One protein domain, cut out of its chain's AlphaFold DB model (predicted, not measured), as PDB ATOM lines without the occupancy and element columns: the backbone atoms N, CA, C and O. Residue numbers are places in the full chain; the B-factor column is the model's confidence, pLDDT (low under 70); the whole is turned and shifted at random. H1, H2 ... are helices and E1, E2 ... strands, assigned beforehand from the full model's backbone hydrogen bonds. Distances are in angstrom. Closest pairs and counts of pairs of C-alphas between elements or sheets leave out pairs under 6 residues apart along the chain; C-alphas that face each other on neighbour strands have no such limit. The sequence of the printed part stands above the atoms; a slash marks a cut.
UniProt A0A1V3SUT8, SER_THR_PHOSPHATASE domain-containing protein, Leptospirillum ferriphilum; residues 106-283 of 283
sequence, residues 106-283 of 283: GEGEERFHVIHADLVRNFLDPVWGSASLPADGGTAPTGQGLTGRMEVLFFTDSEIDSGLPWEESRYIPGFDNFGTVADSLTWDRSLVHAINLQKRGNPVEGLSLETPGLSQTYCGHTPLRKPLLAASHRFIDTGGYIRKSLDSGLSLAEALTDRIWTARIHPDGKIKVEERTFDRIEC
ATOM      1  N   GLY A 106      14.058 -39.118 -34.536       97.62
ATOM      2  CA  GLY A 106      14.808 -39.959 -33.603       97.62
ATOM      3  C   GLY A 106      15.220 -39.233 -32.323       97.62
ATOM      4  O   GLY A 106      14.820 -38.099 -32.062       97.62
ATOM      5  N   GLU A 107      16.013 -39.921 -31.508       96.56
ATOM      6  CA  GLU A 107      16.537 -39.445 -30.227       96.56
ATOM      7  C   GLU A 107      17.955 -40.007 -30.018       96.56
ATOM      8  O   GLU A 107      18.320 -41.029 -30.603       96.56
ATOM      9  N   GLY A 108      18.763 -39.360 -29.170       95.25
ATOM     10  CA  GLY A 108      20.116 -39.831 -28.850       95.25
ATOM     11  C   GLY A 108      21.006 -39.982 -30.089       95.25
ATOM     12  O   GLY A 108      21.109 -39.063 -30.892       95.25
ATOM     13  N   GLU A 109      21.642 -41.145 -30.249       93.81
ATOM     14  CA  GLU A 109      22.529 -41.440 -31.389       93.81
ATOM     15  C   GLU A 109      21.780 -41.586 -32.726       93.81
ATOM     16  O   GLU A 109      22.389 -41.468 -33.786       93.81
ATOM     17  N   GLU A 110      20.463 -41.814 -32.690       97.19
ATOM     18  CA  GLU A 110      19.613 -41.895 -33.885       97.19
ATOM     19  C   GLU A 110      18.952 -40.551 -34.222       97.19
ATOM     20  O   GLU A 110      18.136 -40.466 -35.145       97.19
ATOM     21  N   ARG A 111      19.278 -39.486 -33.476       98.31
ATOM     22  CA  ARG A 111      18.732 -38.155 -33.717       98.31
ATOM     23  C   ARG A 111      19.352 -37.527 -34.962       98.31
ATOM     24  O   ARG A 111      20.570 -37.445 -35.105       98.31
ATOM     25  N   PHE A 112      18.502 -37.003 -35.838       98.69
ATOM     26  CA  PHE A 112      18.915 -36.118 -36.919       98.69
ATOM     27  C   PHE A 112      17.868 -35.042 -37.200       98.69
ATOM     28  O   PHE A 112      16.705 -35.138 -36.796       98.69
ATOM     29  N   HIS A 113      18.291 -34.008 -37.915       98.75
ATOM     30  CA  HIS A 113      17.445 -32.900 -38.327       98.75
ATOM     31  C   HIS A 113      17.302 -32.842 -39.840       98.75
ATOM     32  O   HIS A 113      18.205 -33.225 -40.588       98.75
ATOM     33  N   VAL A 114      16.175 -32.299 -40.279       98.88
ATOM     34  CA  VAL A 114      15.940 -31.898 -41.663       98.88
ATOM     35  C   VAL A 114      15.539 -30.435 -41.636       98.88
ATOM     36  O   VAL A 114      14.620 -30.066 -40.904       98.88
ATOM     37  N   ILE A 115      16.255 -29.617 -42.401       98.75
ATOM     38  CA  ILE A 115      16.020 -28.182 -42.568       98.75
ATOM     39  C   ILE A 115      16.244 -27.800 -44.029       98.75
ATOM     40  O   ILE A 115      16.757 -28.601 -44.812       98.75
ATOM     41  N   HIS A 116      15.847 -26.588 -44.404       98.75
ATOM     42  CA  HIS A 116      16.033 -26.131 -45.772       98.75
ATOM     43  C   HIS A 116      17.406 -25.490 -45.996       98.75
ATOM     44  O   HIS A 116      18.163 -25.979 -46.834       98.75
ATOM     45  N   ALA A 117      17.746 -24.451 -45.232       96.81
ATOM     46  CA  ALA A 117      19.015 -23.730 -45.334       96.81
ATOM     47  C   ALA A 117      19.994 -24.116 -44.202       96.81
ATOM     48  O   ALA A 117      20.251 -25.304 -44.011       96.81
ATOM     49  N   ASP A 118      20.549 -23.155 -43.456       93.44
ATOM     50  CA  ASP A 118      21.542 -23.412 -42.401       93.44
ATOM     51  C   ASP A 118      20.917 -23.373 -40.985       93.44
ATOM     52  O   ASP A 118      20.063 -22.538 -40.694       93.44
ATOM     53  N   LEU A 119      21.378 -24.233 -40.060       93.19
ATOM     54  CA  LEU A 119      21.025 -24.189 -38.628       93.19
ATOM     55  C   LEU A 119      22.066 -23.394 -37.829       93.19
ATOM     56  O   LEU A 119      22.740 -23.901 -36.926       93.19
ATOM     57  N   VAL A 120      22.226 -22.129 -38.191       89.50
ATOM     58  CA  VAL A 120      23.242 -21.243 -37.619       89.50
ATOM     59  C   VAL A 120      22.598 -20.331 -36.574       89.50
ATOM     60  O   VAL A 120      21.585 -19.674 -36.808       89.50
ATOM     61  N   ARG A 121      23.195 -20.273 -35.379       85.69
ATOM     62  CA  ARG A 121      22.821 -19.285 -34.360       85.69
ATOM     63  C   ARG A 121      23.236 -17.902 -34.831       85.69
ATOM     64  O   ARG A 121      22.455 -16.963 -34.716       85.69
ATOM     65  N   ASN A 122      24.459 -17.772 -35.333       77.44
ATOM     66  CA  ASN A 122      24.945 -16.518 -35.875       77.44
ATOM     67  C   ASN A 122      26.215 -16.700 -36.713       77.44
ATOM     68  O   ASN A 122      27.026 -17.576 -36.418       77.44
ATOM     69  N   PHE A 123      26.436 -15.806 -37.673       74.25
ATOM     70  CA  PHE A 123      27.728 -15.630 -38.323       74.25
ATOM     71  C   PHE A 123      28.284 -14.240 -38.010       74.25
ATOM     72  O   PHE A 123      27.736 -13.217 -38.423       74.25
ATOM     73  N   LEU A 124      29.372 -14.203 -37.244       69.81
ATOM     74  CA  LEU A 124      30.078 -12.978 -36.894       69.81
ATOM     75  C   LEU A 124      31.160 -12.711 -37.937       69.81
ATOM     76  O   LEU A 124      32.290 -13.181 -37.816       69.81
ATOM     77  N   ASP A 125      30.801 -11.944 -38.962       59.31
ATOM     78  CA  ASP A 125      31.751 -11.410 -39.933       59.31
ATOM     79  C   ASP A 125      32.314 -10.069 -39.420       59.31
ATOM     80  O   ASP A 125      31.542  -9.129 -39.191       59.31
ATOM     81  N   PRO A 126      33.639  -9.918 -39.223       48.25
ATOM     82  CA  PRO A 126      34.276  -8.631 -39.035       48.25
ATOM     83  C   PRO A 126      34.278  -7.883 -40.374       48.25
ATOM     84  O   PRO A 126      35.334  -7.619 -40.955       48.25
ATOM     85  N   VAL A 127      33.103  -7.497 -40.874       46.69
ATOM     86  CA  VAL A 127      33.048  -6.599 -42.019       46.69
ATOM     87  C   VAL A 127      33.637  -5.265 -41.580       46.69
ATOM     88  O   VAL A 127      33.166  -4.591 -40.661       46.69
ATOM     89  N   TRP A 128      34.722  -4.905 -42.257       39.22
ATOM     90  CA  TRP A 128      35.310  -3.580 -42.269       39.22
ATOM     91  C   TRP A 128      34.227  -2.520 -42.475       39.22
ATOM     92  O   TRP A 128      33.723  -2.329 -43.579       39.22
ATOM     93  N   GLY A 129      33.926  -1.797 -41.401       39.16
ATOM     94  CA  GLY A 129      32.966  -0.705 -41.400       39.16
ATOM     95  C   GLY A 129      31.660  -1.112 -40.735       39.16
ATOM     96  O   GLY A 129      30.898  -1.925 -41.240       39.16
ATOM     97  N   SER A 130      31.374  -0.446 -39.625       38.59
ATOM     98  CA  SER A 130      30.123  -0.424 -38.865       38.59
ATOM     99  C   SER A 130      28.896   0.074 -39.660       38.59
ATOM    100  O   SER A 130      28.027   0.723 -39.091       38.59
ATOM    101  N   ALA A 131      28.849  -0.141 -40.976       39.44
ATOM    102  CA  ALA A 131      27.802   0.337 -41.875       39.44
ATOM    103  C   ALA A 131      26.793  -0.758 -42.268       39.44
ATOM    104  O   ALA A 131      25.774  -0.440 -42.869       39.44
ATOM    105  N   SER A 132      27.058  -2.026 -41.925       39.22
ATOM    106  CA  SER A 132      26.136  -3.152 -42.155       39.22
ATOM    107  C   SER A 132      25.296  -3.515 -40.928       39.22
ATOM    108  O   SER A 132      24.380  -4.319 -41.042       39.22
ATOM    109  N   LEU A 133      25.594  -2.939 -39.758       43.56
ATOM    110  CA  LEU A 133      24.720  -3.005 -38.588       43.56
ATOM    111  C   LEU A 133      23.812  -1.765 -38.615       43.56
ATOM    112  O   LEU A 133      24.340  -0.657 -38.762       43.56
ATOM    113  N   PRO A 134      22.481  -1.906 -38.485       37.28
ATOM    114  CA  PRO A 134      21.584  -0.768 -38.393       37.28
ATOM    115  C   PRO A 134      22.009   0.107 -37.208       37.28
ATOM    116  O   PRO A 134      22.250  -0.389 -36.104       37.28
ATOM    117  N   ALA A 135      22.126   1.416 -37.432       39.34
ATOM    118  CA  ALA A 135      22.468   2.385 -36.386       39.34
ATOM    119  C   ALA A 135      21.378   2.488 -35.291       39.34
ATOM    120  O   ALA A 135      21.572   3.155 -34.276       39.34
ATOM    121  N   ASP A 136      20.237   1.837 -35.506       38.00
ATOM    122  CA  ASP A 136      18.956   1.985 -34.825       38.00
ATOM    123  C   ASP A 136      18.529   0.766 -33.980       38.00
ATOM    124  O   ASP A 136      17.359   0.617 -33.639       38.00
ATOM    125  N   GLY A 137      19.486  -0.029 -33.488       38.81
ATOM    126  CA  GLY A 137      19.290  -0.735 -32.213       38.81
ATOM    127  C   GLY A 137      18.673  -2.134 -32.272       38.81
ATOM    128  O   GLY A 137      18.108  -2.585 -31.276       38.81
ATOM    129  N   GLY A 138      18.851  -2.868 -33.372       39.66
ATOM    130  CA  GLY A 138      18.856  -4.329 -33.271       39.66
ATOM    131  C   GLY A 138      19.992  -4.747 -32.334       39.66
ATOM    132  O   GLY A 138      21.128  -4.299 -32.506       39.66
ATOM    133  N   THR A 139      19.711  -5.541 -31.300       40.78
ATOM    134  CA  THR A 139      20.775  -6.080 -30.446       40.78
ATOM    135  C   THR A 139      21.692  -6.915 -31.328       40.78
ATOM    136  O   THR A 139      21.251  -7.920 -31.880       40.78
ATOM    137  N   ALA A 140      22.951  -6.492 -31.485       41.44
ATOM    138  CA  ALA A 140      23.971  -7.343 -32.080       41.44
ATOM    139  C   ALA A 140      23.911  -8.719 -31.388       41.44
ATOM    140  O   ALA A 140      23.712  -8.757 -30.167       41.44
ATOM    141  N   PRO A 141      24.045  -9.830 -32.128       46.97
ATOM    142  CA  PRO A 141      23.903 -11.152 -31.543       46.97
ATOM    143  C   PRO A 141      24.850 -11.309 -30.354       46.97
ATOM    144  O   PRO A 141      26.014 -10.905 -30.413       46.97
ATOM    145  N   THR A 142      24.355 -11.893 -29.267       42.81
ATOM    146  CA  THR A 142      25.145 -12.175 -28.069       42.81
ATOM    147  C   THR A 142      26.104 -13.337 -28.341       42.81
ATOM    148  O   THR A 142      25.857 -14.468 -27.935       42.81
ATOM    149  N   GLY A 143      27.187 -13.070 -29.064       38.78
ATOM    150  CA  GLY A 143      28.376 -13.916 -29.148       38.78
ATOM    151  C   GLY A 143      29.551 -13.215 -28.471       38.78
ATOM    152  O   GLY A 143      29.576 -11.987 -28.384       38.78
ATOM    153  N   GLN A 144      30.534 -13.972 -27.974       38.78
ATOM    154  CA  GLN A 144      31.759 -13.366 -27.431       38.78
ATOM    155  C   GLN A 144      32.621 -12.698 -28.507       38.78
ATOM    156  O   GLN A 144      33.539 -11.977 -28.123       38.78
ATOM    157  N   GLY A 145      32.302 -12.906 -29.799       40.59
ATOM    158  CA  GLY A 145      32.700 -12.087 -30.944       40.59
ATOM    159  C   GLY A 145      34.027 -11.392 -30.737       40.59
ATOM    160  O   GLY A 145      34.075 -10.170 -30.582       40.59
ATOM    161  N   LEU A 146      35.096 -12.182 -30.631       45.88
ATOM    162  CA  LEU A 146      36.426 -11.634 -30.436       45.88
ATOM    163  C   LEU A 146      36.715 -10.730 -31.635       45.88
ATOM    164  O   LEU A 146      36.802 -11.183 -32.774       45.88
ATOM    165  N   THR A 147      36.826  -9.428 -31.377       50.84
ATOM    166  CA  THR A 147      37.068  -8.416 -32.407       50.84
ATOM    167  C   THR A 147      38.220  -8.848 -33.318       50.84
ATOM    168  O   THR A 147      39.343  -9.027 -32.842       50.84
ATOM    169  N   GLY A 148      37.952  -9.001 -34.617       54.72
ATOM    170  CA  GLY A 148      38.962  -9.349 -35.622       54.72
ATOM    171  C   GLY A 148      39.100 -10.839 -35.957       54.72
ATOM    172  O   GLY A 148      40.044 -11.190 -36.665       54.72
ATOM    173  N   ARG A 149      38.192 -11.708 -35.496       65.19
ATOM    174  CA  ARG A 149      38.102 -13.109 -35.939       65.19
ATOM    175  C   ARG A 149      36.686 -13.440 -36.396       65.19
ATOM    176  O   ARG A 149      35.730 -13.039 -35.745       65.19
ATOM    177  N   MET A 150      36.576 -14.138 -37.524       77.88
ATOM    178  CA  MET A 150      35.296 -14.662 -38.000       77.88
ATOM    179  C   MET A 150      34.891 -15.860 -37.160       77.88
ATOM    180  O   MET A 150      35.739 -16.702 -36.876       77.88
ATOM    181  N   GLU A 151      33.617 -15.953 -36.806       83.19
ATOM    182  CA  GLU A 151      33.077 -17.050 -36.002       83.19
ATOM    183  C   GLU A 151      31.695 -17.453 -36.526       83.19
ATOM    184  O   GLU A 151      30.841 -16.596 -36.766       83.19
ATOM    185  N   VAL A 152      31.469 -18.758 -36.691       86.12
ATOM    186  CA  VAL A 152      30.130 -19.322 -36.904       86.12
ATOM    187  C   VAL A 152      29.681 -19.987 -35.607       86.12
ATOM    188  O   VAL A 152      30.361 -20.863 -35.078       86.12
ATOM    189  N   LEU A 153      28.516 -19.580 -35.113       87.00
ATOM    190  CA  LEU A 153      27.853 -20.163 -33.954       87.00
ATOM    191  C   LEU A 153      26.651 -20.974 -34.414       87.00
ATOM    192  O   LEU A 153      25.919 -20.558 -35.308       87.00
ATOM    193  N   PHE A 154      26.394 -22.093 -33.751       92.19
ATOM    194  CA  PHE A 154      25.317 -23.014 -34.096       92.19
ATOM    195  C   PHE A 154      24.323 -23.129 -32.954       92.19
ATOM    196  O   PHE A 154      24.693 -22.977 -31.790       92.19
ATOM    197  N   PHE A 155      23.071 -23.412 -33.298       94.00
ATOM    198  CA  PHE A 155      22.129 -23.899 -32.303       94.00
ATOM    199  C   PHE A 155      22.509 -25.317 -31.877       94.00
ATOM    200  O   PHE A 155      23.047 -26.094 -32.665       94.00
ATOM    201  N   THR A 156      22.195 -25.653 -30.635       95.94
ATOM    202  CA  THR A 156      22.336 -27.002 -30.079       95.94
ATOM    203  C   THR A 156      20.999 -27.739 -30.058       95.94
ATOM    204  O   THR A 156      19.933 -27.121 -30.054       95.94
ATOM    205  N   ASP A 157      21.041 -29.065 -29.943       98.00
ATOM    206  CA  ASP A 157      19.854 -29.906 -29.744       98.00
ATOM    207  C   ASP A 157      19.047 -29.446 -28.523       98.00
ATOM    208  O   ASP A 157      17.822 -29.399 -28.563       98.00
ATOM    209  N   SER A 158      19.731 -29.011 -27.457       96.94
ATOM    210  CA  SER A 158      19.081 -28.481 -26.255       96.94
ATOM    211  C   SER A 158      18.332 -27.168 -26.510       96.94
ATOM    212  O   SER A 158      17.300 -26.929 -25.882       96.94
ATOM    213  N   GLU A 159      18.838 -26.293 -27.382       95.62
ATOM    214  CA  GLU A 159      18.131 -25.065 -27.777       95.62
ATOM    215  C   GLU A 159      16.939 -25.379 -28.683       95.62
ATOM    216  O   GLU A 159      15.885 -24.766 -28.538       95.62
ATOM    217  N   ILE A 160      17.075 -26.364 -29.573       97.19
ATOM    218  CA  ILE A 160      15.964 -26.850 -30.400       97.19
ATOM    219  C   ILE A 160      14.844 -27.399 -29.504       97.19
ATOM    220  O   ILE A 160      13.691 -26.998 -29.652       97.19
ATOM    221  N   ASP A 161      15.185 -28.247 -28.531       97.06
ATOM    222  CA  ASP A 161      14.223 -28.906 -27.639       97.06
ATOM    223  C   ASP A 161      13.542 -27.935 -26.664       97.06
ATOM    224  O   ASP A 161      12.382 -28.121 -26.296       97.06
ATOM    225  N   SER A 162      14.250 -26.880 -26.246       96.00
ATOM    226  CA  SER A 162      13.693 -25.829 -25.379       96.00
ATOM    227  C   SER A 162      12.933 -24.737 -26.140       96.00
ATOM    228  O   SER A 162      12.246 -23.926 -25.515       96.00
ATOM    229  N   GLY A 163      12.990 -24.763 -27.473       94.75
ATOM    230  CA  GLY A 163      12.347 -23.807 -28.361       94.75
ATOM    231  C   GLY A 163      13.324 -22.753 -28.877       94.75
ATOM    232  O   GLY A 163      13.899 -21.974 -28.116       94.75
ATOM    233  N   LEU A 164      13.451 -22.691 -30.205       94.00
ATOM    234  CA  LEU A 164      14.269 -21.683 -30.869       94.00
ATOM    235  C   LEU A 164      13.700 -20.266 -30.651       94.00
ATOM    236  O   LEU A 164      12.482 -20.087 -30.557       94.00
ATOM    237  N   PRO A 165      14.561 -19.236 -30.605       91.75
ATOM    238  CA  PRO A 165      14.149 -17.848 -30.427       91.75
ATOM    239  C   PRO A 165      13.606 -17.274 -31.744       91.75
ATOM    240  O   PRO A 165      14.256 -16.456 -32.388       91.75
ATOM    241  N   TRP A 166      12.421 -17.729 -32.160       92.62
ATOM    242  CA  TRP A 166      11.861 -17.490 -33.496       92.62
ATOM    243  C   TRP A 166      11.878 -16.026 -33.942       92.62
ATOM    244  O   TRP A 166      12.255 -15.750 -35.074       92.62
ATOM    245  N   GLU A 167      11.567 -15.097 -33.037       87.38
ATOM    246  CA  GLU A 167      11.466 -13.657 -33.314       87.38
ATOM    247  C   GLU A 167      12.810 -12.901 -33.244       87.38
ATOM    248  O   GLU A 167      12.861 -11.694 -33.480       87.38
ATOM    249  N   GLU A 168      13.911 -13.564 -32.875       84.06
ATOM    250  CA  GLU A 168      15.213 -12.906 -32.737       84.06
ATOM    251  C   GLU A 168      15.800 -12.570 -34.112       84.06
ATOM    252  O   GLU A 168      16.205 -13.461 -34.869       84.06
ATOM    253  N   SER A 169      15.883 -11.267 -34.392       81.12
ATOM    254  CA  SER A 169      16.508 -10.734 -35.601       81.12
ATOM    255  C   SER A 169      18.026 -10.912 -35.576       81.12
ATOM    256  O   SER A 169      18.680 -10.653 -34.564       81.12
ATOM    257  N   ARG A 170      18.593 -11.335 -36.705       79.50
ATOM    258  CA  ARG A 170      20.024 -11.595 -36.893       79.50
ATOM    259  C   ARG A 170      20.456 -11.302 -38.320       79.50
ATOM    260  O   ARG A 170      19.619 -11.213 -39.215       79.50
ATOM    261  N   TYR A 171      21.762 -11.157 -38.516       77.88
ATOM    262  CA  TYR A 171      22.341 -11.032 -39.848       77.88
ATOM    263  C   TYR A 171      22.257 -12.374 -40.583       77.88
ATOM    264  O   TYR A 171      22.643 -13.397 -40.020       77.88
ATOM    265  N   ILE A 172      21.756 -12.366 -41.820       80.50
ATOM    266  CA  ILE A 172      21.569 -13.565 -42.646       80.50
ATOM    267  C   ILE A 172      22.251 -13.334 -44.004       80.50
ATOM    268  O   ILE A 172      21.703 -12.646 -44.875       80.50
ATOM    269  N   PRO A 173      23.461 -13.884 -44.215       79.62
ATOM    270  CA  PRO A 173      24.123 -13.872 -45.511       79.62
ATOM    271  C   PRO A 173      23.240 -14.486 -46.601       79.62
ATOM    272  O   PRO A 173      22.828 -15.636 -46.500       79.62
ATOM    273  N   GLY A 174      23.006 -13.740 -47.682       69.62
ATOM    274  CA  GLY A 174      22.167 -14.196 -48.799       69.62
ATOM    275  C   GLY A 174      20.695 -13.784 -48.710       69.62
ATOM    276  O   GLY A 174      19.955 -14.056 -49.653       69.62
ATOM    277  N   PHE A 175      20.303 -13.086 -47.641       78.06
ATOM    278  CA  PHE A 175      18.990 -12.463 -47.461       78.06
ATOM    279  C   PHE A 175      19.065 -10.918 -47.560       78.06
ATOM    280  O   PHE A 175      20.122 -10.369 -47.881       78.06
ATOM    281  N   ASP A 176      17.980 -10.201 -47.229       70.19
ATOM    282  CA  ASP A 176      17.886  -8.728 -47.132       70.19
ATOM    283  C   ASP A 176      18.614  -8.158 -45.886       70.19
ATOM    284  O   ASP A 176      18.108  -7.311 -45.146       70.19
ATOM    285  N   ASN A 177      19.840  -8.625 -45.646       70.56
ATOM    286  CA  ASN A 177      20.711  -8.361 -44.493       70.56
ATOM    287  C   ASN A 177      20.230  -8.934 -43.154       70.56
ATOM    288  O   ASN A 177      20.995  -9.664 -42.535       70.56
ATOM    289  N   PHE A 178      19.017  -8.623 -42.689       80.31
ATOM    290  CA  PHE A 178      18.516  -9.076 -41.383       80.31
ATOM    291  C   PHE A 178      17.192  -9.819 -41.494       80.31
ATOM    292  O   PHE A 178      16.326  -9.438 -42.277       80.31
ATOM    293  N   GLY A 179      17.018 -10.839 -40.660       84.06
ATOM    294  CA  GLY A 179      15.775 -11.592 -40.563       84.06
ATOM    295  C   GLY A 179      15.686 -12.409 -39.279       84.06
ATOM    296  O   GLY A 179      16.587 -12.397 -38.443       84.06
ATOM    297  N   THR A 180      14.562 -13.087 -39.123       91.06
ATOM    298  CA  THR A 180      14.224 -13.968 -38.000       91.06
ATOM    299  C   THR A 180      14.921 -15.333 -38.097       91.06
ATOM    300  O   THR A 180      15.585 -15.647 -39.085       91.06
ATOM    301  N   VAL A 181      14.739 -16.208 -37.100       92.00
ATOM    302  CA  VAL A 181      15.197 -17.610 -37.213       92.00
ATOM    303  C   VAL A 181      14.483 -18.344 -38.350       92.00
ATOM    304  O   VAL A 181      15.100 -19.155 -39.033       92.00
ATOM    305  N   ALA A 182      13.202 -18.045 -38.581       93.62
ATOM    306  CA  ALA A 182      12.453 -18.612 -39.702       93.62
ATOM    307  C   ALA A 182      13.061 -18.204 -41.058       93.62
ATOM    308  O   ALA A 182      13.159 -19.024 -41.972       93.62
ATOM    309  N   ASP A 183      13.547 -16.964 -41.154       92.88
ATOM    310  CA  ASP A 183      14.259 -16.476 -42.338       92.88
ATOM    311  C   ASP A 183      15.602 -17.170 -42.516       92.88
ATOM    312  O   ASP A 183      15.968 -17.518 -43.632       92.88
ATOM    313  N   SER A 184      16.324 -17.425 -41.425       92.12
ATOM    314  CA  SER A 184      17.604 -18.133 -41.493       92.12
ATOM    315  C   SER A 184      17.402 -19.573 -41.983       92.12
ATOM    316  O   SER A 184      18.047 -20.003 -42.936       92.12
ATOM    317  N   LEU A 185      16.399 -20.284 -41.459       95.69
ATOM    318  CA  LEU A 185      16.092 -21.649 -41.900       95.69
ATOM    319  C   LEU A 185      15.631 -21.744 -43.361       95.69
ATOM    320  O   LEU A 185      15.679 -22.840 -43.919       95.69
ATOM    321  N   THR A 186      15.215 -20.635 -43.981       95.50
ATOM    322  CA  THR A 186      14.805 -20.591 -45.393       95.50
ATOM    323  C   THR A 186      15.843 -19.958 -46.332       95.50
ATOM    324  O   THR A 186      15.907 -20.354 -47.489       95.50
ATOM    325  N   TRP A 187      16.686 -19.027 -45.880       94.25
ATOM    326  CA  TRP A 187      17.545 -18.222 -46.769       94.25
ATOM    327  C   TRP A 187      19.035 -18.212 -46.428       94.25
ATOM    328  O   TRP A 187      19.827 -17.675 -47.208       94.25
ATOM    329  N   ASP A 188      19.436 -18.734 -45.271       92.00
ATOM    330  CA  ASP A 188      20.799 -18.550 -44.776       92.00
ATOM    331  C   ASP A 188      21.845 -19.294 -45.619       92.00
ATOM    332  O   ASP A 188      21.640 -20.409 -46.102       92.00
ATOM    333  N   ARG A 189      22.987 -18.635 -45.820       92.25
ATOM    334  CA  ARG A 189      24.156 -19.160 -46.541       92.25
ATOM    335  C   ARG A 189      25.449 -18.975 -45.750       92.25
ATOM    336  O   ARG A 189      26.540 -19.032 -46.334       92.25
ATOM    337  N   SER A 190      25.341 -18.710 -44.451       89.12
ATOM    338  CA  SER A 190      26.450 -18.484 -43.525       89.12
ATOM    339  C   SER A 190      27.517 -19.566 -43.604       89.12
ATOM    340  O   SER A 190      28.703 -19.246 -43.687       89.12
ATOM    341  N   LEU A 191      27.133 -20.844 -43.642       91.75
ATOM    342  CA  LEU A 191      28.086 -21.951 -43.662       91.75
ATOM    343  C   LEU A 191      28.910 -21.972 -44.942       91.75
ATOM    344  O   LEU A 191      30.140 -22.021 -44.902       91.75
ATOM    345  N   VAL A 192      28.255 -21.890 -46.100       90.12
ATOM    346  CA  VAL A 192      28.968 -21.878 -47.384       90.12
ATOM    347  C   VAL A 192      29.817 -20.613 -47.521       90.12
ATOM    348  O   VAL A 192      30.919 -20.667 -48.077       90.12
ATOM    349  N   HIS A 193      29.356 -19.485 -46.980       88.56
ATOM    350  CA  HIS A 193      30.144 -18.260 -46.909       88.56
ATOM    351  C   HIS A 193      31.421 -18.453 -46.068       88.56
ATOM    352  O   HIS A 193      32.523 -18.232 -46.576       88.56
ATOM    353  N   ALA A 194      31.291 -18.961 -44.840       88.62
ATOM    354  CA  ALA A 194      32.400 -19.281 -43.940       88.62
ATOM    355  C   ALA A 194      33.408 -20.263 -44.562       88.62
ATOM    356  O   ALA A 194      34.616 -20.023 -44.552       88.62
ATOM    357  N   ILE A 195      32.925 -21.332 -45.198       89.94
ATOM    358  CA  ILE A 195      33.769 -22.330 -45.872       89.94
ATOM    359  C   ILE A 195      34.569 -21.693 -47.014       89.94
ATOM    360  O   ILE A 195      35.752 -21.981 -47.203       89.94
ATOM    361  N   ASN A 196      33.947 -20.808 -47.793       88.94
ATOM    362  CA  ASN A 196      34.634 -20.106 -48.873       88.94
ATOM    363  C   ASN A 196      35.691 -19.122 -48.352       88.94
ATOM    364  O   ASN A 196      36.734 -18.963 -48.989       88.94
ATOM    365  N   LEU A 197      35.450 -18.480 -47.208       85.88
ATOM    366  CA  LEU A 197      36.437 -17.630 -46.541       85.88
ATOM    367  C   LEU A 197      37.647 -18.437 -46.065       85.88
ATOM    368  O   LEU A 197      38.779 -18.034 -46.355       85.88
ATOM    369  N   GLN A 198      37.415 -19.597 -45.441       86.88
ATOM    370  CA  GLN A 198      38.476 -20.509 -45.004       86.88
ATOM    371  C   GLN A 198      39.313 -21.009 -46.184       86.88
ATOM    372  O   GLN A 198      40.540 -20.922 -46.153       86.88
ATOM    373  N   LYS A 199      38.670 -21.393 -47.295       88.00
ATOM    374  CA  LYS A 199      39.358 -21.767 -48.548       88.00
ATOM    375  C   LYS A 199      40.207 -20.643 -49.151       88.00
ATOM    376  O   LYS A 199      41.137 -20.916 -49.903       88.00
ATOM    377  N   ARG A 200      39.898 -19.378 -48.843       88.12
ATOM    378  CA  ARG A 200      40.681 -18.199 -49.257       88.12
ATOM    379  C   ARG A 200      41.784 -17.827 -48.259       88.12
ATOM    380  O   ARG A 200      42.433 -16.803 -48.448       88.12
ATOM    381  N   GLY A 201      42.003 -18.638 -47.224       87.12
ATOM    382  CA  GLY A 201      43.039 -18.426 -46.215       87.12
ATOM    383  C   GLY A 201      42.621 -17.519 -45.058       87.12
ATOM    384  O   GLY A 201      43.489 -17.074 -44.311       87.12
ATOM    385  N   ASN A 202      41.325 -17.234 -44.895       84.75
ATOM    386  CA  ASN A 202      40.835 -16.469 -43.751       84.75
ATOM    387  C   ASN A 202      40.330 -17.434 -42.666       84.75
ATOM    388  O   ASN A 202      39.386 -18.174 -42.933       84.75
ATOM    389  N   PRO A 203      40.921 -17.454 -41.462       84.62
ATOM    390  CA  PRO A 203      40.486 -18.366 -40.411       84.62
ATOM    391  C   PRO A 203      39.063 -18.027 -39.950       84.62
ATOM    392  O   PRO A 203      38.754 -16.859 -39.705       84.62
ATOM    393  N   VAL A 204      38.227 -19.058 -39.815       85.50
ATOM    394  CA  VAL A 204      36.868 -18.965 -39.269       85.50
ATOM    395  C   VAL A 204      36.759 -19.922 -38.086       85.50
ATOM    396  O   VAL A 204      36.956 -21.126 -38.237       85.50
ATOM    397  N   GLU A 205      36.489 -19.385 -36.902       85.75
ATOM    398  CA  GLU A 205      36.251 -20.158 -35.684       85.75
ATOM    399  C   GLU A 205      34.858 -20.811 -35.720       85.75
ATOM    400  O   GLU A 205      33.940 -20.335 -36.392       85.75
ATOM    401  N   GLY A 206      34.710 -21.943 -35.030       82.56
ATOM    402  CA  GLY A 206      33.466 -22.724 -34.999       82.56
ATOM    403  C   GLY A 206      33.241 -23.630 -36.214       82.56
ATOM    404  O   GLY A 206      32.430 -24.548 -36.142       82.56
ATOM    405  N   LEU A 207      33.983 -23.447 -37.310       87.75
ATOM    406  CA  LEU A 207      33.884 -24.312 -38.482       87.75
ATOM    407  C   LEU A 207      34.714 -25.596 -38.283       87.75
ATOM    408  O   LEU A 207      35.922 -25.622 -38.499       87.75
ATOM    409  N   SER A 208      34.047 -26.666 -37.858       89.25
ATOM    410  CA  SER A 208      34.594 -28.021 -37.701       89.25
ATOM    411  C   SER A 208      33.745 -29.040 -38.457       89.25
ATOM    412  O   SER A 208      32.675 -28.710 -38.960       89.25
ATOM    413  N   LEU A 209      34.212 -30.285 -38.603       91.44
ATOM    414  CA  LEU A 209      33.427 -31.326 -39.283       91.44
ATOM    415  C   LEU A 209      32.086 -31.585 -38.572       91.44
ATOM    416  O   LEU A 209      31.052 -31.728 -39.220       91.44
ATOM    417  N   GLU A 210      32.122 -31.595 -37.243       92.81
ATOM    418  CA  GLU A 210      30.980 -31.781 -36.351       92.81
ATOM    419  C   GLU A 210      30.930 -30.635 -35.346       92.81
ATOM    420  O   GLU A 210      31.972 -30.148 -34.898       92.81
ATOM    421  N   THR A 211      29.719 -30.230 -34.982       93.50
ATOM    422  CA  THR A 211      29.450 -29.208 -33.974       93.50
ATOM    423  C   THR A 211      29.017 -29.891 -32.674       93.50
ATOM    424  O   THR A 211      27.992 -30.579 -32.663       93.50
ATOM    425  N   PRO A 212      29.750 -29.718 -31.559       92.31
ATOM    426  CA  PRO A 212      29.380 -30.323 -30.284       92.31
ATOM    427  C   PRO A 212      27.966 -29.938 -29.839       92.31
ATOM    428  O   PRO A 212      27.626 -28.760 -29.772       92.31
ATOM    429  N   GLY A 213      27.158 -30.942 -29.493       95.12
ATOM    430  CA  GLY A 213      25.780 -30.737 -29.042       95.12
ATOM    431  C   GLY A 213      24.781 -30.433 -30.158       95.12
ATOM    432  O   GLY A 213      23.647 -30.090 -29.838       95.12
ATOM    433  N   LEU A 214      25.181 -30.554 -31.428       96.81
ATOM    434  CA  LEU A 214      24.287 -30.478 -32.577       96.81
ATOM    435  C   LEU A 214      24.293 -31.805 -33.344       96.81
ATOM    436  O   LEU A 214      25.315 -32.202 -33.919       96.81
ATOM    437  N   SER A 215      23.131 -32.449 -33.384       98.12
ATOM    438  CA  SER A 215      22.892 -33.665 -34.152       98.12
ATOM    439  C   SER A 215      23.074 -33.452 -35.655       98.12
ATOM    440  O   SER A 215      22.997 -32.340 -36.191       98.12
ATOM    441  N   GLN A 216      23.293 -34.560 -36.359       97.69
ATOM    442  CA  GLN A 216      23.417 -34.574 -37.809       97.69
ATOM    443  C   GLN A 216      22.228 -33.862 -38.468       97.69
ATOM    444  O   GLN A 216      21.077 -34.183 -38.198       97.69
ATOM    445  N   THR A 217      22.502 -32.913 -39.356       98.38
ATOM    446  CA  THR A 217      21.494 -32.020 -39.933       98.38
ATOM    447  C   THR A 217      21.553 -32.091 -41.454       98.38
ATOM    448  O   THR A 217      22.588 -31.809 -42.041       98.38
ATOM    449  N   TYR A 218      20.475 -32.488 -42.123       98.75
ATOM    450  CA  TYR A 218      20.396 -32.507 -43.587       98.75
ATOM    451  C   TYR A 218      19.796 -31.200 -44.103       98.75
ATOM    452  O   TYR A 218      18.756 -30.770 -43.603       98.75
ATOM    453  N   CYS A 219      20.433 -30.598 -45.110       98.44
ATOM    454  CA  CYS A 219      20.018 -29.316 -45.678       98.44
ATOM    455  C   CYS A 219      20.168 -29.233 -47.204       98.44
ATOM    456  O   CYS A 219      20.907 -29.997 -47.837       98.44
ATOM    457  N   GLY A 220      19.436 -28.287 -47.791       97.31
ATOM    458  CA  GLY A 220      19.455 -27.929 -49.203       97.31
ATOM    459  C   GLY A 220      19.836 -26.461 -49.413       97.31
ATOM    460  O   GLY A 220      20.902 -26.041 -48.960       97.31
ATOM    461  N   HIS A 221      18.980 -25.713 -50.122       96.56
ATOM    462  CA  HIS A 221      19.030 -24.265 -50.411       96.56
ATOM    463  C   HIS A 221      20.219 -23.735 -51.234       96.56
ATOM    464  O   HIS A 221      20.078 -22.843 -52.082       96.56
ATOM    465  N   THR A 222      21.426 -24.216 -50.943       93.19
ATOM    466  CA  THR A 222      22.662 -23.790 -51.588       93.19
ATOM    467  C   THR A 222      23.150 -24.887 -52.527       93.19
ATOM    468  O   THR A 222      23.801 -25.822 -52.063       93.19
ATOM    469  N   PRO A 223      22.924 -24.765 -53.852       93.00
ATOM    470  CA  PRO A 223      23.362 -25.775 -54.802       93.00
ATOM    471  C   PRO A 223      24.884 -25.913 -54.799       93.00
ATOM    472  O   PRO A 223      25.617 -24.979 -55.147       93.00
ATOM    473  N   LEU A 224      25.369 -27.102 -54.457       92.31
ATOM    474  CA  LEU A 224      26.780 -27.467 -54.502       92.31
ATOM    475  C   LEU A 224      27.054 -28.414 -55.674       92.31
ATOM    476  O   LEU A 224      26.190 -29.148 -56.140       92.31
ATOM    477  N   ARG A 225      28.295 -28.439 -56.174       88.44
ATOM    478  CA  ARG A 225      28.679 -29.394 -57.241       88.44
ATOM    479  C   ARG A 225      28.720 -30.840 -56.749       88.44
ATOM    480  O   ARG A 225      28.641 -31.760 -57.556       88.44
ATOM    481  N   LYS A 226      28.909 -31.030 -55.446       91.69
ATOM    482  CA  LYS A 226      28.977 -32.321 -54.766       91.69
ATOM    483  C   LYS A 226      28.348 -32.184 -53.382       91.69
ATOM    484  O   LYS A 226      28.405 -31.082 -52.831       91.69
ATOM    485  N   PRO A 227      27.819 -33.277 -52.812       95.81
ATOM    486  CA  PRO A 227      27.392 -33.275 -51.423       95.81
ATOM    487  C   PRO A 227      28.546 -32.896 -50.493       95.81
ATOM    488  O   PRO A 227      29.691 -33.277 -50.745       95.81
ATOM    489  N   LEU A 228      28.244 -32.172 -49.420       95.81
ATOM    490  CA  LEU A 228      29.241 -31.645 -48.485       95.81
ATOM    491  C   LEU A 228      28.830 -31.935 -47.042       95.81
ATOM    492  O   LEU A 228      27.666 -31.775 -46.688       95.81
ATOM    493  N   LEU A 229      29.796 -32.339 -46.223       95.75
ATOM    494  CA  LEU A 229      29.679 -32.471 -44.776       95.75
ATOM    495  C   LEU A 229      30.512 -31.371 -44.097       95.75
ATOM    496  O   LEU A 229      31.733 -31.308 -44.286       95.75
ATOM    497  N   ALA A 230      29.850 -30.513 -43.320       94.56
ATOM    498  CA  ALA A 230      30.463 -29.416 -42.571       94.56
ATOM    499  C   ALA A 230      29.616 -29.050 -41.345       94.56
ATOM    500  O   ALA A 230      28.415 -28.867 -41.484       94.56
ATOM    501  N   ALA A 231      30.224 -28.882 -40.171       94.12
ATOM    502  CA  ALA A 231      29.574 -28.422 -38.939       94.12
ATOM    503  C   ALA A 231      28.293 -29.196 -38.574       94.12
ATOM    504  O   ALA A 231      27.245 -28.601 -38.329       94.12
ATOM    505  N   SER A 232      28.348 -30.532 -38.625       96.00
ATOM    506  CA  SER A 232      27.190 -31.443 -38.502       96.00
ATOM    507  C   SER A 232      26.145 -31.344 -39.631       96.00
ATOM    508  O   SER A 232      25.208 -32.142 -39.651       96.00
ATOM    509  N   HIS A 233      26.301 -30.433 -40.598       97.50
ATOM    510  CA  HIS A 233      25.402 -30.270 -41.739       97.50
ATOM    511  C   HIS A 233      25.831 -31.127 -42.931       97.50
ATOM    512  O   HIS A 233      26.997 -31.150 -43.327       97.50
ATOM    513  N   ARG A 234      24.859 -31.802 -43.539       97.75
ATOM    514  CA  ARG A 234      24.959 -32.584 -44.768       97.75
ATOM    515  C   ARG A 234      24.186 -31.860 -45.858       97.75
ATOM    516  O   ARG A 234      22.972 -32.013 -45.979       97.75
ATOM    517  N   PHE A 235      24.915 -31.099 -46.664       97.69
ATOM    518  CA  PHE A 235      24.380 -30.412 -47.829       97.69
ATOM    519  C   PHE A 235      24.123 -31.433 -48.931       97.69
ATOM    520  O   PHE A 235      25.062 -32.044 -49.456       97.69
ATOM    521  N   ILE A 236      22.850 -31.618 -49.270       97.69
ATOM    522  CA  ILE A 236      22.407 -32.566 -50.298       97.69
ATOM    523  C   ILE A 236      21.818 -31.874 -51.530       97.69
ATOM    524  O   ILE A 236      21.546 -32.545 -52.523       97.69
ATOM    525  N   ASP A 237      21.663 -30.549 -51.527       97.12
ATOM    526  CA  ASP A 237      21.306 -29.828 -52.750       97.12
ATOM    527  C   ASP A 237      22.493 -29.807 -53.719       97.12
ATOM    528  O   ASP A 237      23.434 -29.021 -53.609       97.12
ATOM    529  N   THR A 238      22.435 -30.706 -54.700       95.19
ATOM    530  CA  THR A 238      23.394 -30.780 -55.804       95.19
ATOM    531  C   THR A 238      22.879 -30.124 -57.086       95.19
ATOM    532  O   THR A 238      23.366 -30.414 -58.180       95.19
ATOM    533  N   GLY A 239      21.874 -29.252 -56.987       92.81
ATOM    534  CA  GLY A 239      21.306 -28.516 -58.110       92.81
ATOM    535  C   GLY A 239      20.398 -29.362 -58.998       92.81
ATOM    536  O   GLY A 239      20.600 -29.402 -60.211       92.81
ATOM    537  N   GLY A 240      19.382 -30.014 -58.427       89.31
ATOM    538  CA  GLY A 240      18.442 -30.869 -59.173       89.31
ATOM    539  C   GLY A 240      17.741 -30.172 -60.345       89.31
ATOM    540  O   GLY A 240      17.483 -30.799 -61.374       89.31
ATOM    541  N   TYR A 241      17.516 -28.859 -60.245       87.69
ATOM    542  CA  TYR A 241      16.936 -28.050 -61.322       87.69
ATOM    543  C   TYR A 241      17.944 -27.686 -62.437       87.69
ATOM    544  O   TYR A 241      17.553 -27.263 -63.529       87.69
ATOM    545  N   ILE A 242      19.256 -27.839 -62.208       83.12
ATOM    546  CA  ILE A 242      20.320 -27.383 -63.114       83.12
ATOM    547  C   ILE A 242      20.586 -28.435 -64.200       83.12
ATOM    548  O   ILE A 242      21.485 -29.266 -64.101       83.12
ATOM    549  N   ARG A 243      19.852 -28.350 -65.312       71.31
ATOM    550  CA  ARG A 243      19.943 -29.333 -66.416       71.31
ATOM    551  C   ARG A 243      21.206 -29.254 -67.282       71.31
ATOM    552  O   ARG A 243      21.488 -30.177 -68.038       71.31
ATOM    553  N   LYS A 244      21.952 -28.144 -67.233       69.12
ATOM    554  CA  LYS A 244      23.110 -27.894 -68.123       69.12
ATOM    555  C   LYS A 244      24.457 -28.336 -67.541       69.12
ATOM    556  O   LYS A 244      25.472 -28.234 -68.225       69.12
ATOM    557  N   SER A 245      24.481 -28.790 -66.292       75.62
ATOM    558  CA  SER A 245      25.696 -29.208 -65.596       75.62
ATOM    559  C   SER A 245      25.741 -30.729 -65.514       75.62
ATOM    560  O   SER A 245      24.803 -31.343 -65.020       75.62
ATOM    561  N   LEU A 246      26.841 -31.338 -65.967       69.88
ATOM    562  CA  LEU A 246      27.054 -32.786 -65.815       69.88
ATOM    563  C   LEU A 246      27.289 -33.194 -64.352       69.88
ATOM    564  O   LEU A 246      27.150 -34.368 -64.013       69.88
ATOM    565  N   ASP A 247      27.634 -32.235 -63.494       77.75
ATOM    566  CA  ASP A 247      27.865 -32.484 -62.073       77.75
ATOM    567  C   ASP A 247      26.575 -32.380 -61.255       77.75
ATOM    568  O   ASP A 247      26.474 -33.019 -60.212       77.75
ATOM    569  N   SER A 248      25.581 -31.630 -61.737       87.56
ATOM    570  CA  SER A 248      24.370 -31.318 -60.977       87.56
ATOM    571  C   SER A 248      23.300 -32.397 -61.097       87.56
ATOM    572  O   SER A 248      23.196 -33.060 -62.127       87.56
ATOM    573  N   GLY A 249      22.498 -32.571 -60.049       92.75
ATOM    574  CA  GLY A 249      21.450 -33.586 -60.001       92.75
ATOM    575  C   GLY A 249      20.594 -33.541 -58.746       92.75
ATOM    576  O   GLY A 249      20.823 -32.728 -57.853       92.75
ATOM    577  N   LEU A 250      19.610 -34.438 -58.694       94.69
ATOM    578  CA  LEU A 250      18.782 -34.672 -57.515       94.69
ATOM    579  C   LEU A 250      19.492 -35.682 -56.616       94.69
ATOM    580  O   LEU A 250      19.666 -36.832 -57.026       94.69
ATOM    581  N   SER A 251      19.905 -35.265 -55.420       96.94
ATOM    582  CA  SER A 251      20.542 -36.173 -54.466       96.94
ATOM    583  C   SER A 251      19.583 -36.683 -53.398       96.94
ATOM    584  O   SER A 251      18.657 -35.990 -52.992       96.94
ATOM    585  N   LEU A 252      19.835 -37.907 -52.947       97.94
ATOM    586  CA  LEU A 252      19.119 -38.577 -51.871       97.94
ATOM    587  C   LEU A 252      20.145 -39.230 -50.951       97.94
ATOM    588  O   LEU A 252      21.005 -39.968 -51.429       97.94
ATOM    589  N   ALA A 253      20.055 -38.960 -49.653       98.00
ATOM    590  CA  ALA A 253      20.897 -39.579 -48.640       98.00
ATOM    591  C   ALA A 253      20.096 -40.603 -47.833       98.00
ATOM    592  O   ALA A 253      18.929 -40.373 -47.520       98.00
ATOM    593  N   GLU A 254      20.734 -41.712 -47.469       97.62
ATOM    594  CA  GLU A 254      20.198 -42.620 -46.458       97.62
ATOM    595  C   GLU A 254      20.504 -42.036 -45.072       97.62
ATOM    596  O   GLU A 254      21.664 -41.761 -44.742       97.62
ATOM    597  N   ALA A 255      19.450 -41.800 -44.286       96.69
ATOM    598  CA  ALA A 255      19.542 -41.153 -42.980       96.69
ATOM    599  C   ALA A 255      20.548 -41.869 -42.060       96.69
ATOM    600  O   ALA A 255      20.614 -43.095 -42.054       96.69
ATOM    601  N   LEU A 256      21.319 -41.099 -41.281       96.00
ATOM    602  CA  LEU A 256      22.321 -41.590 -40.316       96.00
ATOM    603  C   LEU A 256      23.482 -42.404 -40.925       96.00
ATOM    604  O   LEU A 256      24.299 -42.963 -40.198       96.00
ATOM    605  N   THR A 257      23.606 -42.432 -42.253       95.00
ATOM    606  CA  THR A 257      24.741 -43.049 -42.951       95.00
ATOM    607  C   THR A 257      25.489 -42.027 -43.812       95.00
ATOM    608  O   THR A 257      25.050 -40.890 -43.999       95.00
ATOM    609  N   ASP A 258      26.623 -42.446 -44.377       93.25
ATOM    610  CA  ASP A 258      27.351 -41.682 -45.398       93.25
ATOM    611  C   ASP A 258      26.894 -42.002 -46.835       93.25
ATOM    612  O   ASP A 258      27.462 -41.461 -47.788       93.25
ATOM    613  N   ARG A 259      25.884 -42.867 -47.017       96.44
ATOM    614  CA  ARG A 259      25.401 -43.265 -48.344       96.44
ATOM    615  C   ARG A 259      24.535 -42.168 -48.943       96.44
ATOM    616  O   ARG A 259      23.566 -41.699 -48.345       96.44
ATOM    617  N   ILE A 260      24.897 -41.767 -50.154       97.50
ATOM    618  CA  ILE A 260      24.202 -40.741 -50.917       97.50
ATOM    619  C   ILE A 260      24.256 -41.087 -52.397       97.50
ATOM    620  O   ILE A 260      25.286 -41.509 -52.918       97.50
ATOM    621  N   TRP A 261      23.143 -40.886 -53.088       96.88
ATOM    622  CA  TRP A 261      23.028 -41.072 -54.527       96.88
ATOM    623  C   TRP A 261      22.652 -39.763 -55.179       96.88
ATOM    624  O   TRP A 261      21.858 -39.015 -54.625       96.88
ATOM    625  N   THR A 262      23.149 -39.527 -56.389       95.62
ATOM    626  CA  THR A 262      22.723 -38.405 -57.223       95.62
ATOM    627  C   THR A 262      22.158 -38.937 -58.533       95.62
ATOM    628  O   THR A 262      22.854 -39.608 -59.300       95.62
ATOM    629  N   ALA A 263      20.889 -38.629 -58.791       94.12
ATOM    630  CA  ALA A 263      20.189 -38.930 -60.030       94.12
ATOM    631  C   ALA A 263      20.285 -37.749 -61.004       94.12
ATOM    632  O   ALA A 263      20.089 -36.592 -60.625       94.12
ATOM    633  N   ARG A 264      20.591 -38.037 -62.274       90.00
ATOM    634  CA  ARG A 264      20.832 -37.020 -63.308       90.00
ATOM    635  C   ARG A 264      20.277 -37.427 -64.650       90.00
ATOM    636  O   ARG A 264      20.383 -38.589 -65.034       90.00
ATOM    637  N   ILE A 265      19.765 -36.448 -65.387       85.69
ATOM    638  CA  ILE A 265      19.346 -36.622 -66.775       85.69
ATOM    639  C   ILE A 265      20.575 -36.424 -67.667       85.69
ATOM    640  O   ILE A 265      21.177 -35.353 -67.686       85.69
ATOM    641  N   HIS A 266      20.967 -37.464 -68.397       82.94
ATOM    642  CA  HIS A 266      22.068 -37.400 -69.354       82.94
ATOM    643  C   HIS A 266      21.617 -36.815 -70.703       82.94
ATOM    644  O   HIS A 266      20.421 -36.787 -70.993       82.94
ATOM    645  N   PRO A 267      22.555 -36.386 -71.576       82.88
ATOM    646  CA  PRO A 267      22.222 -35.860 -72.905       82.88
ATOM    647  C   PRO A 267      21.415 -36.812 -73.803       82.88
ATOM    648  O   PRO A 267      20.796 -36.369 -74.763       82.88
ATOM    649  N   ASP A 268      21.419 -38.114 -73.504       86.38
ATOM    650  CA  ASP A 268      20.607 -39.137 -74.175       86.38
ATOM    651  C   ASP A 268      19.172 -39.247 -73.614       86.38
ATOM    652  O   ASP A 268      18.423 -40.138 -74.010       86.38
ATOM    653  N   GLY A 269      18.796 -38.365 -72.684       83.62
ATOM    654  CA  GLY A 269      17.495 -38.323 -72.019       83.62
ATOM    655  C   GLY A 269      17.323 -39.352 -70.900       83.62
ATOM    656  O   GLY A 269      16.273 -39.374 -70.259       83.62
ATOM    657  N   LYS A 270      18.319 -40.208 -70.634       87.81
ATOM    658  CA  LYS A 270      18.211 -41.243 -69.599       87.81
ATOM    659  C   LYS A 270      18.589 -40.697 -68.231       87.81
ATOM    660  O   LYS A 270      19.573 -39.969 -68.090       87.81
ATOM    661  N   ILE A 271      17.853 -41.132 -67.212       89.50
ATOM    662  CA  ILE A 271      18.245 -40.917 -65.823       89.50
ATOM    663  C   ILE A 271      19.339 -41.926 -65.474       89.50
ATOM    664  O   ILE A 271      19.147 -43.133 -65.624       89.50
ATOM    665  N   LYS A 272      20.485 -41.441 -64.996       91.44
ATOM    666  CA  LYS A 272      21.499 -42.275 -64.349       91.44
ATOM    667  C   LYS A 272      21.614 -41.885 -62.892       91.44
ATOM    668  O   LYS A 272      21.577 -40.704 -62.554       91.44
ATOM    669  N   VAL A 273      21.753 -42.900 -62.054       94.06
ATOM    670  CA  VAL A 273      21.930 -42.761 -60.614       94.06
ATOM    671  C   VAL A 273      23.328 -43.248 -60.284       94.06
ATOM    672  O   VAL A 273      23.722 -44.334 -60.708       94.06
ATOM    673  N   GLU A 274      24.080 -42.427 -59.566       93.44
ATOM    674  CA  GLU A 274      25.430 -42.749 -59.117       93.44
ATOM    675  C   GLU A 274      25.506 -42.576 -57.608       93.44
ATOM    676  O   GLU A 274      25.047 -41.562 -57.081       93.44
ATOM    677  N   GLU A 275      26.112 -43.544 -56.927       94.88
ATOM    678  CA  GLU A 275      26.516 -43.377 -55.535       94.88
ATOM    679  C   GLU A 275      27.660 -42.353 -55.455       94.88
ATOM    680  O   GLU A 275      28.550 -42.294 -56.313       94.88
ATOM    681  N   ARG A 276      27.595 -41.492 -54.446       93.50
ATOM    682  CA  ARG A 276      28.503 -40.375 -54.195       93.50
ATOM    683  C   ARG A 276      29.049 -40.465 -52.779       93.50
ATOM    684  O   ARG A 276      28.576 -41.229 -51.949       93.50
ATOM    685  N   THR A 277      30.046 -39.636 -52.510       94.31
ATOM    686  CA  THR A 277      30.584 -39.412 -51.171       94.31
ATOM    687  C   THR A 277      30.414 -37.947 -50.814       94.31
ATOM    688  O   THR A 277      30.547 -37.085 -51.687       94.31
ATOM    689  N   PHE A 278      30.175 -37.666 -49.537       95.44
ATOM    690  CA  PHE A 278      30.276 -36.308 -49.021       95.44
ATOM    691  C   PHE A 278      31.732 -35.839 -49.097       95.44
ATOM    692  O   PHE A 278      32.623 -36.477 -48.526       95.44
ATOM    693  N   ASP A 279      31.967 -34.722 -49.782       94.94
ATOM    694  CA  ASP A 279      33.185 -33.950 -49.563       94.94
ATOM    695  C   ASP A 279      33.169 -33.465 -48.102       94.94
ATOM    696  O   ASP A 279      32.107 -33.232 -47.523       94.94
ATOM    697  N   ARG A 280      34.339 -33.338 -47.477       94.12
ATOM    698  CA  ARG A 280      34.472 -32.902 -46.081       94.12
ATOM    699  C   ARG A 280      35.278 -31.617 -46.050       94.12
ATOM    700  O   ARG A 280      36.207 -31.462 -46.842       94.12
ATOM    701  N   ILE A 281      34.918 -30.694 -45.166       86.94
ATOM    702  CA  ILE A 281      35.754 -29.513 -44.947       86.94
ATOM    703  C   ILE A 281      37.117 -29.929 -44.382       86.94
ATOM    704  O   ILE A 281      37.217 -30.868 -43.591       86.94
ATOM    705  N   GLU A 282      38.166 -29.232 -44.805       75.50
ATOM    706  CA  GLU A 282      39.494 -29.368 -44.211       75.50
ATOM    707  C   GLU A 282      39.514 -28.506 -42.943       75.50
ATOM    708  O   GLU A 282      39.293 -27.298 -43.024       75.50
ATOM    709  N   CYS A 283      39.683 -29.147 -41.784       59.69
ATOM    710  CA  CYS A 283      39.763 -28.480 -40.481       59.69
ATOM    711  C   CYS A 283      41.211 -28.100 -40.158       59.69
ATOM    712  O   CYS A 283      42.093 -28.973 -40.344       59.69
TER     713      CYS A 283
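What this domain is: This is residues 106 to 283 of the 283 residues of the protein "SER_THR_PHOSPHATASE domain-containing protein" of Leptospirillum ferriphilum (UniProt A0A1V3SUT8). With little regular structure, a mixed sheet E1 E4 E6 E5 lies between the hairpin E2 E3, with H3 packed on it, and the meander E7 E8 E9, antiparallel neighbours in a row. Named elements hold 63 of 178 residues, class mixed: nine strands, H1 to H3 between E3 and E4. It is compact, radius of gyration of the C-alphas 17.3 A, spanning 57 by 37 by 29 A.

How they stand to each other: E1, residues 112-115, is parallel to E4, 216-219, with N 113 and O 216 2.8 A apart. The closest C-alphas of E2, 120-124, and H3, 190-199, Phe 123 and Ser 190, are 6.1 A apart. In the helices every O i to N i+4 pair is within hydrogen-bond range.

Where its parts are: E1 begins at C-alpha 112 (18.915, -36.118, -36.919); E9, residues 271 to 276, ends at C-alpha 276 (28.503, -40.375, -54.195). E3 is 150-154, H1 157-162, H2 181-187, E5 228-230, E6 233-235, E7 250-253, E8 260-265.

The domain as a whole: The printed part has no cut; E2 to E3 is a long link, and residues 124-149 are under pLDDT 70.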